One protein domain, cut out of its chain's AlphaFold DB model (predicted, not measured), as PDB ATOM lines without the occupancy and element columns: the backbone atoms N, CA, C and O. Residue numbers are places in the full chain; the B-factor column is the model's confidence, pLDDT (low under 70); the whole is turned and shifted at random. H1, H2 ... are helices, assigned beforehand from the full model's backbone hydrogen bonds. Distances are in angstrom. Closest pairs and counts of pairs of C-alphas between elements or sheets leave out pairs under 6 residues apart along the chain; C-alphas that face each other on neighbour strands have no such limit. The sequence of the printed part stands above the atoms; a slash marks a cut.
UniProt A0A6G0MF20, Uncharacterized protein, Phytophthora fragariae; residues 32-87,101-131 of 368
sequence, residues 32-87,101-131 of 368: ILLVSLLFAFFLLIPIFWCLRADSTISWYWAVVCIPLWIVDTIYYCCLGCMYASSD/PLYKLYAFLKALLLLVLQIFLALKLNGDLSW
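AT A GLANCE: This is residues 32 to 87 and 101 to 131 of the 368 residues of an uncharacterized protein of Phytophthora fragariae (UniProt A0A6G0MF20). Two long helices, H3 and H4, lie side by side; at one end of the pair H1 slants away from H3, its residues 32 to 40 sticking out, and short H2 sits between H1 and H4. The printed 87 residues, class all helix, hold four named helices, H1 to H4 in order, and no named strand. The whole is loose, radius of gyration of the C-alphas 16.0 A, and flat, spanning 49 by 45 by 12 A.

HOW THE PARTS SIT: H1, residues 32 to 53, kinks by 29 degrees near residue 43. Its residues 45 to 52 alone touch H2, residues 61 to 64; the closest C-alphas, of Phe 48 and Val 64, are 5.6 A apart. Its residues 41 to 45 alone touch residues 67 to 68 of H3, residues 66 to 85, at a steep tilt of 56 degrees, opposite ways; closest are C-alphas Ile 45 and Pro 67, 5.9 A. H4, residues 101 to 126, touches H3 with residues 104 to 115 alone, at a shallow tilt of 8 degrees, opposite ways; closest are C-alphas Tyr 83 and Lys 104, 6.2 A. Its residues 119 to 126 alone touch H2; closest are C-alphas Trp 61 and Ala 122, 5.2 A. H1 and H4 are apart. Each O i to N i+4 pair is within hydrogen-bond range in H3, 16 of 18 in H1 and 20 of 22 in H4; H2 is too short for one.

IN THESE COORDINATES: H1, 31.7 A long, begins at C-alpha 32 (155.906, 139.931, 141.888). H2 spans 4.8 A and H3 28.4 A; H4, 37.8 A, ends at C-alpha 126 (145.775, 141.870, 105.802).

THE WHOLE: The C-alphas farthest apart, of Thr 56 and Asp 87, are 49.3 A apart. Residues 88 to 100 are cut out, C-alphas 87 and 101 being 9.5 A apart; no link printed whole is long. Residues 86 to 87 have pLDDT under 70.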
ATOM      1  N   ILE A  32     155.393 138.823 142.708       91.62
ATOM      2  CA  ILE A  32     155.906 139.931 141.888       91.62
ATOM      3  C   ILE A  32     156.300 139.429 140.495       91.62
ATOM      4  O   ILE A  32     155.945 140.068 139.507       91.62
ATOM      5  N   LEU A  33     156.971 138.278 140.382       93.56
ATOM      6  CA  LEU A  33     157.318 137.675 139.089       93.56
ATOM      7  C   LEU A  33     156.073 137.285 138.276       93.56
ATOM      8  O   LEU A  33     156.033 137.546 137.075       93.56
ATOM      9  N   LEU A  34     155.044 136.724 138.917       93.69
ATOM     10  CA  LEU A  34     153.774 136.384 138.270       93.69
ATOM     11  C   LEU A  34     153.053 137.637 137.751       93.69
ATOM     12  O   LEU A  34     152.654 137.678 136.589       93.69
ATOM     13  N   VAL A  35     152.938 138.681 138.579       92.12
ATOM     14  CA  VAL A  35     152.349 139.968 138.173       92.12
ATOM     15  C   VAL A  35     153.171 140.606 137.046       92.12
ATOM     16  O   VAL A  35     152.597 141.059 136.061       92.12
ATOM     17  N   SER A  36     154.506 140.569 137.128       94.00
ATOM     18  CA  SER A  36     155.408 141.063 136.074       94.00
ATOM     19  C   SER A  36     155.188 140.344 134.744       94.00
ATOM     20  O   SER A  36     155.102 140.994 133.705       94.00
ATOM     21  N   LEU A  37     155.064 139.012 134.769       95.31
ATOM     22  CA  LEU A  37     154.818 138.196 133.581       95.31
ATOM     23  C   LEU A  37     153.456 138.518 132.949       95.31
ATOM     24  O   LEU A  37     153.372 138.671 131.733       95.31
ATOM     25  N   LEU A  38     152.407 138.677 133.765       93.31
ATOM     26  CA  LEU A  38     151.075 139.068 133.296       93.31
ATOM     27  C   LEU A  38     151.090 140.466 132.658       93.31
ATOM     28  O   LEU A  38     150.606 140.630 131.540       93.31
ATOM     29  N   PHE A  39     151.691 141.463 133.317       93.50
ATOM     30  CA  PHE A  39     151.828 142.814 132.759       93.50
ATOM     31  C   PHE A  39     152.633 142.814 131.454       93.50
ATOM     32  O   PHE A  39     152.192 143.404 130.470       93.50
ATOM     33  N   ALA A  40     153.771 142.113 131.409       93.75
ATOM     34  CA  ALA A  40     154.575 141.976 130.197       93.75
ATOM     35  C   ALA A  40     153.765 141.351 129.049       93.75
ATOM     36  O   ALA A  40     153.806 141.856 127.928       93.75
ATOM     37  N   PHE A  41     152.978 140.312 129.333       95.19
ATOM     38  CA  PHE A  41     152.117 139.660 128.350       95.19
ATOM     39  C   PHE A  41     151.033 140.598 127.793       95.19
ATOM     40  O   PHE A  41     150.888 140.702 126.575       95.19
ATOM     41  N   PHE A  42     150.327 141.349 128.647       93.56
ATOM     42  CA  PHE A  42     149.348 142.345 128.188       93.56
ATOM     43  C   PHE A  42     149.990 143.480 127.378       93.56
ATOM     44  O   PHE A  42     149.372 143.971 126.434       93.56
ATOM     45  N   LEU A  43     151.230 143.870 127.690       94.25
ATOM     46  CA  LEU A  43     151.977 144.876 126.930       94.25
ATOM     47  C   LEU A  43     152.396 144.397 125.528       94.25
ATOM     48  O   LEU A  43     152.552 145.236 124.640       94.25
ATOM     49  N   LEU A  44     152.512 143.086 125.274       95.19
ATOM     50  CA  LEU A  44     152.801 142.575 123.924       95.19
ATOM     51  C   LEU A  44     151.718 142.958 122.908       95.19
ATOM     52  O   LEU A  44     152.050 143.216 121.754       95.19
ATOM     53  N   ILE A  45     150.448 143.047 123.326       95.31
ATOM     54  CA  ILE A  45     149.313 143.389 122.449       95.31
ATOM     55  C   ILE A  45     149.524 144.766 121.773       95.31
ATOM     56  O   ILE A  45     149.647 144.799 120.546       95.31
ATOM     57  N   PRO A  46     149.629 145.899 122.505       94.50
ATOM     58  CA  PRO A  46     149.880 147.201 121.888       94.50
ATOM     59  C   PRO A  46     151.254 147.293 121.211       94.50
ATOM     60  O   PRO A  46     151.369 147.950 120.180       94.50
ATOM     61  N   ILE A  47     152.289 146.628 121.741       94.44
ATOM     62  CA  ILE A  47     153.638 146.667 121.152       94.44
ATOM     63  C   ILE A  47     153.645 146.025 119.760       94.44
ATOM     64  O   ILE A  47     154.127 146.642 118.811       94.44
ATOM     65  N   PHE A  48     153.077 144.826 119.601       96.06
ATOM     66  CA  PHE A  48     153.006 144.153 118.300       96.06
ATOM     67  C   PHE A  48     152.147 144.945 117.303       96.06
ATOM     68  O   PHE A  48     152.531 145.067 116.138       96.06
ATOM     69  N   TRP A  49     151.046 145.555 117.758       94.88
ATOM     70  CA  TRP A  49     150.243 146.468 116.938       94.88
ATOM     71  C   TRP A  49     151.055 147.672 116.441       94.88
ATOM     72  O   TRP A  49     151.028 147.961 115.245       94.88
ATOM     73  N   CYS A  50     151.820 148.347 117.308       94.69
ATOM     74  CA  CYS A  50     152.677 149.466 116.904       94.69
ATOM     75  C   CYS A  50     153.785 149.038 115.932       94.69
ATOM     76  O   CYS A  50     153.967 149.692 114.907       94.69
ATOM     77  N   LEU A  51     154.487 147.933 116.209       94.81
ATOM     78  CA  LEU A  51     155.549 147.414 115.335       94.81
ATOM     79  C   LEU A  51     155.024 147.044 113.942       94.81
ATOM     80  O   LEU A  51     155.725 147.237 112.945       94.81
ATOM     81  N   ARG A  52     153.796 146.516 113.853       94.94
ATOM     82  CA  ARG A  52     153.166 146.209 112.566       94.94
ATOM     83  C   ARG A  52     152.674 147.462 111.846       94.94
ATOM     84  O   ARG A  52     152.888 147.571 110.641       94.94
ATOM     85  N   ALA A  53     152.049 148.397 112.564       92.44
ATOM     86  CA  ALA A  53     151.575 149.664 112.008       92.44
ATOM     87  C   ALA A  53     152.724 150.522 111.446       92.44
ATOM     88  O   ALA A  53     152.570 151.136 110.395       92.44
ATOM     89  N   ASP A  54     153.893 150.493 112.092       92.56
ATOM     90  CA  ASP A  54     155.125 151.147 111.629       92.56
ATOM     91  C   ASP A  54     155.926 150.296 110.620       92.56
ATOM     92  O   ASP A  54     157.121 150.524 110.442       92.56
ATOM     93  N   SER A  55     155.306 149.266 110.025       92.12
ATOM     94  CA  SER A  55     155.887 148.328 109.042       92.12
ATOM     95  C   SER A  55     157.236 147.687 109.423       92.12
ATOM     96  O   SER A  55     157.901 147.080 108.582       92.12
ATOM     97  N   THR A  56     157.605 147.729 110.707       93.62
ATOM     98  CA  THR A  56     158.866 147.195 111.249       93.62
ATOM     99  C   THR A  56     158.886 145.664 111.237       93.62
ATOM    100  O   THR A  56     159.945 145.052 111.113       93.62
ATOM    101  N   ILE A  57     157.709 145.033 111.325       95.38
ATOM    102  CA  ILE A  57     157.517 143.589 111.142       95.38
ATOM    103  C   ILE A  57     156.606 143.297 109.944       95.38
ATOM    104  O   ILE A  57     155.595 143.966 109.718       95.38
ATOM    105  N   SER A  58     156.945 142.254 109.184       94.31
ATOM    106  CA  SER A  58     156.230 141.817 107.974       94.31
ATOM    107  C   SER A  58     155.100 140.806 108.231       94.31
ATOM    108  O   SER A  58     154.469 140.347 107.283       94.31
ATOM    109  N   TRP A  59     154.843 140.447 109.492       95.88
ATOM    110  CA  TRP A  59     153.900 139.392 109.876       95.88
ATOM    111  C   TRP A  59     152.446 139.706 109.491       95.88
ATOM    112  O   TRP A  59     152.019 140.861 109.515       95.88
ATOM    113  N   TYR A  60     151.650 138.671 109.214       94.81
ATOM    114  CA  TYR A  60     150.196 138.805 109.074       94.81
ATOM    115  C   TYR A  60     149.562 139.343 110.363       94.81
ATOM    116  O   TYR A  60     149.976 138.982 111.465       94.81
ATOM    117  N   TRP A  61     148.499 140.140 110.248       95.38
ATOM    118  CA  TRP A  61     147.787 140.701 111.402       95.38
ATOM    119  C   TRP A  61     147.188 139.625 112.316       95.38
ATOM    120  O   TRP A  61     147.165 139.793 113.531       95.38
ATOM    121  N   ALA A  62     146.822 138.465 111.766       94.00
ATOM    122  CA  ALA A  62     146.432 137.297 112.558       94.00
ATOM    123  C   ALA A  62     147.550 136.799 113.503       94.00
ATOM    124  O   ALA A  62     147.247 136.341 114.602       94.00
ATOM    125  N   VAL A  63     148.826 136.925 113.112       95.50
ATOM    126  CA  VAL A  63     150.000 136.578 113.939       95.50
ATOM    127  C   VAL A  63     150.280 137.678 114.970       95.50
ATOM    128  O   VAL A  63     150.540 137.388 116.135       95.50
ATOM    129  N   VAL A  64     150.155 138.945 114.566       96.25
ATOM    130  CA  VAL A  64     150.268 140.125 115.447       96.25
ATOM    131  C   VAL A  64     149.259 140.061 116.603       96.25
ATOM    132  O   VAL A  64     149.585 140.428 117.728       96.25
ATOM    133  N   CYS A  65     148.063 139.524 116.352       95.75
ATOM    134  CA  CYS A  65     147.022 139.332 117.359       95.75
ATOM    135  C   CYS A  65     147.165 138.056 118.219       95.75
ATOM    136  O   CYS A  65     146.306 137.839 119.063       95.75
ATOM    137  N   ILE A  66     148.221 137.234 118.100       95.81
ATOM    138  CA  ILE A  66     148.372 136.009 118.927       95.81
ATOM    139  C   ILE A  66     148.240 136.255 120.444       95.81
ATOM    140  O   ILE A  66     147.489 135.512 121.081       95.81
ATOM    141  N   PRO A  67     148.878 137.281 121.050       96.25
ATOM    142  CA  PRO A  67     148.694 137.553 122.475       96.25
ATOM    143  C   PRO A  67     147.230 137.865 122.827       96.25
ATOM    144  O   PRO A  67     146.742 137.444 123.871       96.25
ATOM    145  N   LEU A  68     146.506 138.532 121.922       95.50
ATOM    146  CA  LEU A  68     145.090 138.864 122.073       95.50
ATOM    147  C   LEU A  68     144.190 137.626 121.923       95.50
ATOM    148  O   LEU A  68     143.308 137.426 122.750       95.50
ATOM    149  N   TRP A  69     144.469 136.732 120.966       96.75
ATOM    150  CA  TRP A  69     143.746 135.459 120.821       96.75
ATOM    151  C   TRP A  69     143.862 134.569 122.058       96.75
ATOM    152  O   TRP A  69     142.909 133.873 122.398       96.75
ATOM    153  N   ILE A  70     145.001 134.595 122.753       96.50
ATOM    154  CA  ILE A  70     145.188 133.865 124.013       96.50
ATOM    155  C   ILE A  70     144.317 134.477 125.122       96.50
ATOM    156  O   ILE A  70     143.631 133.729 125.820       96.50
ATOM    157  N   VAL A  71     144.285 135.813 125.258       94.94
ATOM    158  CA  VAL A  71     143.390 136.504 126.212       94.94
ATOM    159  C   VAL A  71     141.928 136.175 125.924       94.94
ATOM    160  O   VAL A  71     141.211 135.770 126.835       94.94
ATOM    161  N   ASP A  72     141.500 136.285 124.665       94.81
ATOM    162  CA  ASP A  72     140.139 135.957 124.242       94.81
ATOM    163  C   ASP A  72     139.807 134.485 124.513       94.81
ATOM    164  O   ASP A  72     138.754 134.185 125.070       94.81
ATOM    165  N   THR A  73     140.713 133.553 124.198       95.00
ATOM    166  CA  THR A  73     140.516 132.118 124.474       95.00
ATOM    167  C   THR A  73     140.281 131.864 125.963       95.00
ATOM    168  O   THR A  73     139.343 131.153 126.323       95.00
ATOM    169  N   ILE A  74     141.083 132.482 126.837       94.62
ATOM    170  CA  ILE A  74     140.906 132.394 128.293       94.62
ATOM    171  C   ILE A  74     139.566 133.025 128.700       94.62
ATOM    172  O   ILE A  74     138.796 132.400 129.426       94.62
ATOM    173  N   TYR A  75     139.249 134.219 128.194       93.69
ATOM    174  CA  TYR A  75     138.009 134.935 128.493       93.69
ATOM    175  C   TYR A  75     136.758 134.127 128.118       93.69
ATOM    176  O   TYR A  75     135.898 133.916 128.972       93.69
ATOM    177  N   TYR A  76     136.659 133.625 126.882       92.94
ATOM    178  CA  TYR A  76     135.503 132.841 126.430       92.94
ATOM    179  C   TYR A  76     135.426 131.463 127.098       92.94
ATOM    180  O   TYR A  76     134.319 130.988 127.352       92.94
ATOM    181  N   CYS A  77     136.563 130.847 127.444       92.69
ATOM    182  CA  CYS A  77     136.596 129.623 128.245       92.69
ATOM    183  C   CYS A  77     136.020 129.869 129.650       92.69
ATOM    184  O   CYS A  77     135.050 129.219 130.043       92.69
ATOM    185  N   CYS A  78     136.529 130.873 130.372       90.62
ATOM    186  CA  CYS A  78     136.008 131.265 131.681       90.62
ATOM    187  C   CYS A  78     134.525 131.664 131.620       90.62
ATOM    188  O   CYS A  78     133.749 131.247 132.475       90.62
ATOM    189  N   LEU A  79     134.109 132.418 130.598       87.56
ATOM    190  CA  LEU A  79     132.717 132.822 130.391       87.56
ATOM    191  C   LEU A  79     131.794 131.613 130.156       87.56
ATOM    192  O   LEU A  79     130.710 131.546 130.733       87.56
ATOM    193  N   GLY A  80     132.239 130.637 129.358       86.75
ATOM    194  CA  GLY A  80     131.534 129.372 129.145       86.75
ATOM    195  C   GLY A  80     131.388 128.564 130.436       86.75
ATOM    196  O   GLY A  80     130.279 128.158 130.781       86.75
ATOM    197  N   CYS A  81     132.477 128.409 131.196       86.94
ATOM    198  CA  CYS A  81     132.461 127.748 132.503       86.94
ATOM    199  C   CYS A  81     131.517 128.446 133.494       86.94
ATOM    200  O   CYS A  81     130.732 127.774 134.155       86.94
ATOM    201  N   MET A  82     131.525 129.781 133.566       84.00
ATOM    202  CA  MET A  82     130.622 130.542 134.441       84.00
ATOM    203  C   MET A  82     129.145 130.312 134.098       84.00
ATOM    204  O   MET A  82     128.325 130.134 135.000       84.00
ATOM    205  N   TYR A  83     128.783 130.275 132.811       82.31
ATOM    206  CA  TYR A  83     127.399 130.006 132.410       82.31
ATOM    207  C   TYR A  83     126.974 128.547 132.622       82.31
ATOM    208  O   TYR A  83     125.801 128.321 132.923       82.31
ATOM    209  N   ALA A  84     127.900 127.588 132.524       79.81
ATOM    210  CA  ALA A  84     127.647 126.179 132.823       79.81
ATOM    211  C   ALA A  84     127.505 125.912 134.335       79.81
ATOM    212  O   ALA A  84     126.544 125.280 134.763       79.81
ATOM    213  N   SER A  85     128.418 126.434 135.161       75.06
ATOM    214  CA  SER A  85     128.440 126.191 136.613       75.06
ATOM    215  C   SER A  85     127.348 126.934 137.389       75.06
ATOM    216  O   SER A  85     127.034 126.555 138.513       75.06
ATOM    217  N   SER A  86     126.734 127.961 136.795       63.66
ATOM    218  CA  SER A  86     125.645 128.752 137.394       63.66
ATOM    219  C   SER A  86     124.357 127.956 137.700       63.66
ATOM    220  O   SER A  86     123.438 128.544 138.261       63.66
ATOM    221  N   ASP A  87     124.264 126.679 137.320       59.19
ATOM    222  CA  ASP A  87     123.153 125.761 137.656       59.19
ATOM    223  C   ASP A  87     123.448 124.865 138.882       59.19
ATOM    224  O   ASP A  87     122.557 124.190 139.387       59.19
ATOM    225  N   PRO A 101     118.133 129.833 130.530       84.56
ATOM    226  CA  PRO A 101     119.263 129.364 129.720       84.56
ATOM    227  C   PRO A 101     119.368 130.089 128.370       84.56
ATOM    228  O   PRO A 101     120.470 130.347 127.890       84.56
ATOM    229  N   LEU A 102     118.238 130.527 127.800       88.25
ATOM    230  CA  LEU A 102     118.206 131.374 126.603       88.25
ATOM    231  C   LEU A 102     118.891 132.737 126.809       88.25
ATOM    232  O   LEU A 102     119.528 133.233 125.886       88.25
ATOM    233  N   TYR A 103     118.811 133.329 128.007       87.62
ATOM    234  CA  TYR A 103     119.545 134.553 128.336       87.62
ATOM    235  C   TYR A 103     121.046 134.281 128.497       87.62
ATOM    236  O   TYR A 103     121.851 135.068 128.000       87.62
ATOM    237  N   LYS A 104     121.435 133.166 129.142       88.69
ATOM    238  CA  LYS A 104     122.847 132.740 129.249       88.69
ATOM    239  C   LYS A 104     123.459 132.574 127.841       88.69
ATOM    240  O   LYS A 104     124.492 133.169 127.541       88.69
ATOM    241  N   LEU A 105     122.757 131.873 126.942       89.75
ATOM    242  CA  LEU A 105     123.138 131.707 125.532       89.75
ATOM    243  C   LEU A 105     123.192 133.044 124.773       89.75
ATOM    244  O   LEU A 105     124.173 133.316 124.086       89.75
ATOM    245  N   TYR A 106     122.172 133.893 124.912       92.25
ATOM    246  CA  TYR A 106     122.146 135.228 124.306       92.25
ATOM    247  C   TYR A 106     123.343 136.083 124.742       92.25
ATOM    248  O   TYR A 106     123.990 136.699 123.899       92.25
ATOM    249  N   ALA A 107     123.679 136.093 126.035       91.19
ATOM    250  CA  ALA A 107     124.806 136.858 126.560       91.19
ATOM    251  C   ALA A 107     126.153 136.353 126.010       91.19
ATOM    252  O   ALA A 107     126.999 137.164 125.631       91.19
ATOM    253  N   PHE A 108     126.321 135.032 125.882       91.62
ATOM    254  CA  PHE A 108     127.492 134.421 125.248       91.62
ATOM    255  C   PHE A 108     127.598 134.767 123.751       91.62
ATOM    256  O   PHE A 108     128.637 135.250 123.301       91.62
ATOM    257  N   LEU A 109     126.517 134.598 122.978       93.50
ATOM    258  CA  LEU A 109     126.479 134.939 121.547       93.50
ATOM    259  C   LEU A 109     126.707 136.436 121.302       93.50
ATOM    260  O   LEU A 109     127.406 136.815 120.365       93.50
ATOM    261  N   LYS A 110     126.158 137.293 122.167       94.69
ATOM    262  CA  LYS A 110     126.400 138.736 122.147       94.69
ATOM    263  C   LYS A 110     127.876 139.047 122.400       94.69
ATOM    264  O   LYS A 110     128.429 139.865 121.674       94.69
ATOM    265  N   ALA A 111     128.525 138.408 123.376       93.50
ATOM    266  CA  ALA A 111     129.961 138.585 123.601       93.50
ATOM    267  C   ALA A 111     130.782 138.161 122.368       93.50
ATOM    268  O   ALA A 111     131.639 138.919 121.920       93.50
ATOM    269  N   LEU A 112     130.442 137.019 121.754       94.88
ATOM    270  CA  LEU A 112     131.120 136.465 120.575       94.88
ATOM    271  C   LEU A 112     131.172 137.432 119.372       94.88
ATOM    272  O   LEU A 112     132.114 137.365 118.583       94.88
ATOM    273  N   LEU A 113     130.234 138.382 119.252       96.75
ATOM    274  CA  LEU A 113     130.288 139.455 118.243       96.75
ATOM    275  C   LEU A 113     131.598 140.260 118.296       96.75
ATOM    276  O   LEU A 113     132.074 140.718 117.258       96.75
ATOM    277  N   LEU A 114     132.204 140.419 119.479       95.56
ATOM    278  CA  LEU A 114     133.484 141.111 119.637       95.56
ATOM    279  C   LEU A 114     134.676 140.274 119.154       95.56
ATOM    280  O   LEU A 114     135.649 140.847 118.671       95.56
ATOM    281  N   LEU A 115     134.608 138.941 119.224       95.88
ATOM    282  CA  LEU A 115     135.610 138.070 118.596       95.88
ATOM    283  C   LEU A 115     135.471 138.099 117.067       95.88
ATOM    284  O   LEU A 115     136.462 138.259 116.359       95.88
ATOM    285  N   VAL A 116     134.237 138.030 116.552       97.06
ATOM    286  CA  VAL A 116     133.953 138.135 115.108       97.06
ATOM    287  C   VAL A 116     134.462 139.466 114.543       97.06
ATOM    288  O   VAL A 116     135.124 139.475 113.507       97.06
ATOM    289  N   LEU A 117     134.238 140.577 115.255       96.88
ATOM    290  CA  LEU A 117     134.812 141.888 114.933       96.88
ATOM    291  C   LEU A 117     136.342 141.836 114.797       96.88
ATOM    292  O   LEU A 117     136.886 142.341 113.818       96.88
ATOM    293  N   GLN A 118     137.042 141.258 115.776       96.31
ATOM    294  CA  GLN A 118     138.505 141.191 115.759       96.31
ATOM    295  C   GLN A 118     139.028 140.354 114.587       96.31
ATOM    296  O   GLN A 118     140.009 140.741 113.951       96.31
ATOM    297  N   ILE A 119     138.357 139.244 114.264       96.31
ATOM    298  CA  ILE A 119     138.679 138.416 113.095       96.31
ATOM    299  C   ILE A 119     138.486 139.224 111.804       96.31
ATOM    300  O   ILE A 119     139.391 139.265 110.971       96.31
ATOM    301  N   PHE A 120     137.356 139.924 111.644       97.25
ATOM    302  CA  PHE A 120     137.107 140.763 110.466       97.25
ATOM    303  C   PHE A 120     138.116 141.912 110.339       97.25
ATOM    304  O   PHE A 120     138.585 142.182 109.235       97.25
ATOM    305  N   LEU A 121     138.507 142.548 111.449       95.69
ATOM    306  CA  LEU A 121     139.568 143.557 111.463       95.69
ATOM    307  C   LEU A 121     140.915 142.964 111.028       95.69
ATOM    308  O   LEU A 121     141.576 143.550 110.176       95.69
ATOM    309  N   ALA A 122     141.310 141.794 111.541       95.69
ATOM    310  CA  ALA A 122     142.564 141.146 111.151       95.69
ATOM    311  C   ALA A 122     142.598 140.785 109.652       95.69
ATOM    312  O   ALA A 122     143.595 141.054 108.980       95.69
ATOM    313  N   LEU A 123     141.496 140.250 109.107       95.62
ATOM    314  CA  LEU A 123     141.355 139.949 107.675       95.62
ATOM    315  C   LEU A 123     141.369 141.222 106.813       95.62
ATOM    316  O   LEU A 123     142.062 141.283 105.797       95.62
ATOM    317  N   LYS A 124     140.657 142.275 107.236       94.94
ATOM    318  CA  LYS A 124     140.639 143.566 106.533       94.94
ATOM    319  C   LYS A 124     142.017 144.226 106.512       94.94
ATOM    320  O   LYS A 124     142.423 144.739 105.473       94.94
ATOM    321  N   LEU A 125     142.746 144.181 107.626       93.62
ATOM    322  CA  LEU A 125     144.092 144.747 107.754       93.62
ATOM    323  C   LEU A 125     145.159 143.954 106.976       93.62
ATOM    324  O   LEU A 125     146.169 144.533 106.574       93.62
ATOM    325  N   ASN A 126     144.951 142.656 106.731       92.88
ATOM    326  CA  ASN A 126     145.775 141.870 105.802       92.88
ATOM    327  C   ASN A 126     145.505 142.194 104.321       92.88
ATOM    328  O   ASN A 126     146.359 141.917 103.483       92.88
ATOM    329  N   GLY A 127     144.331 142.747 103.995       91.38
ATOM    330  CA  GLY A 127     143.847 142.885 102.618       91.38
ATOM    331  C   GLY A 127     143.072 141.668 102.093       91.38
ATOM    332  O   GLY A 127     142.639 141.688 100.945       91.38
ATOM    333  N   ASP A 128     142.836 140.650 102.929       93.12
ATOM    334  CA  ASP A 128     142.090 139.431 102.571       93.12
ATOM    335  C   ASP A 128     140.577 139.694 102.390       93.12
ATOM    336  O   ASP A 128     139.854 138.868 101.834       93.12
ATOM    337  N   LEU A 129     140.082 140.843 102.874       93.50
ATOM    338  CA  LEU A 129     138.666 141.217 102.878       93.50
ATOM    339  C   LEU A 129     138.428 142.554 102.156       93.50
ATOM    340  O   LEU A 129     138.919 143.610 102.567       93.50
ATOM    341  N   SER A 130     137.621 142.521 101.093       93.81
ATOM    342  CA  SER A 130     137.315 143.687 100.247       93.81
ATOM    343  C   SER A 130     136.271 144.650 100.829       93.81
ATOM    344  O   SER A 130     136.147 145.764 100.327       93.81
ATOM    345  N   TRP A 131     135.552 144.252 101.883       95.38
ATOM    346  CA  TRP A 131     134.482 145.037 102.517       95.38
ATOM    347  C   TRP A 131     134.964 146.400 103.022       95.38
ATOM    348  O   TRP A 131     136.131 146.557 103.387       95.38
TER     349      TRP A 131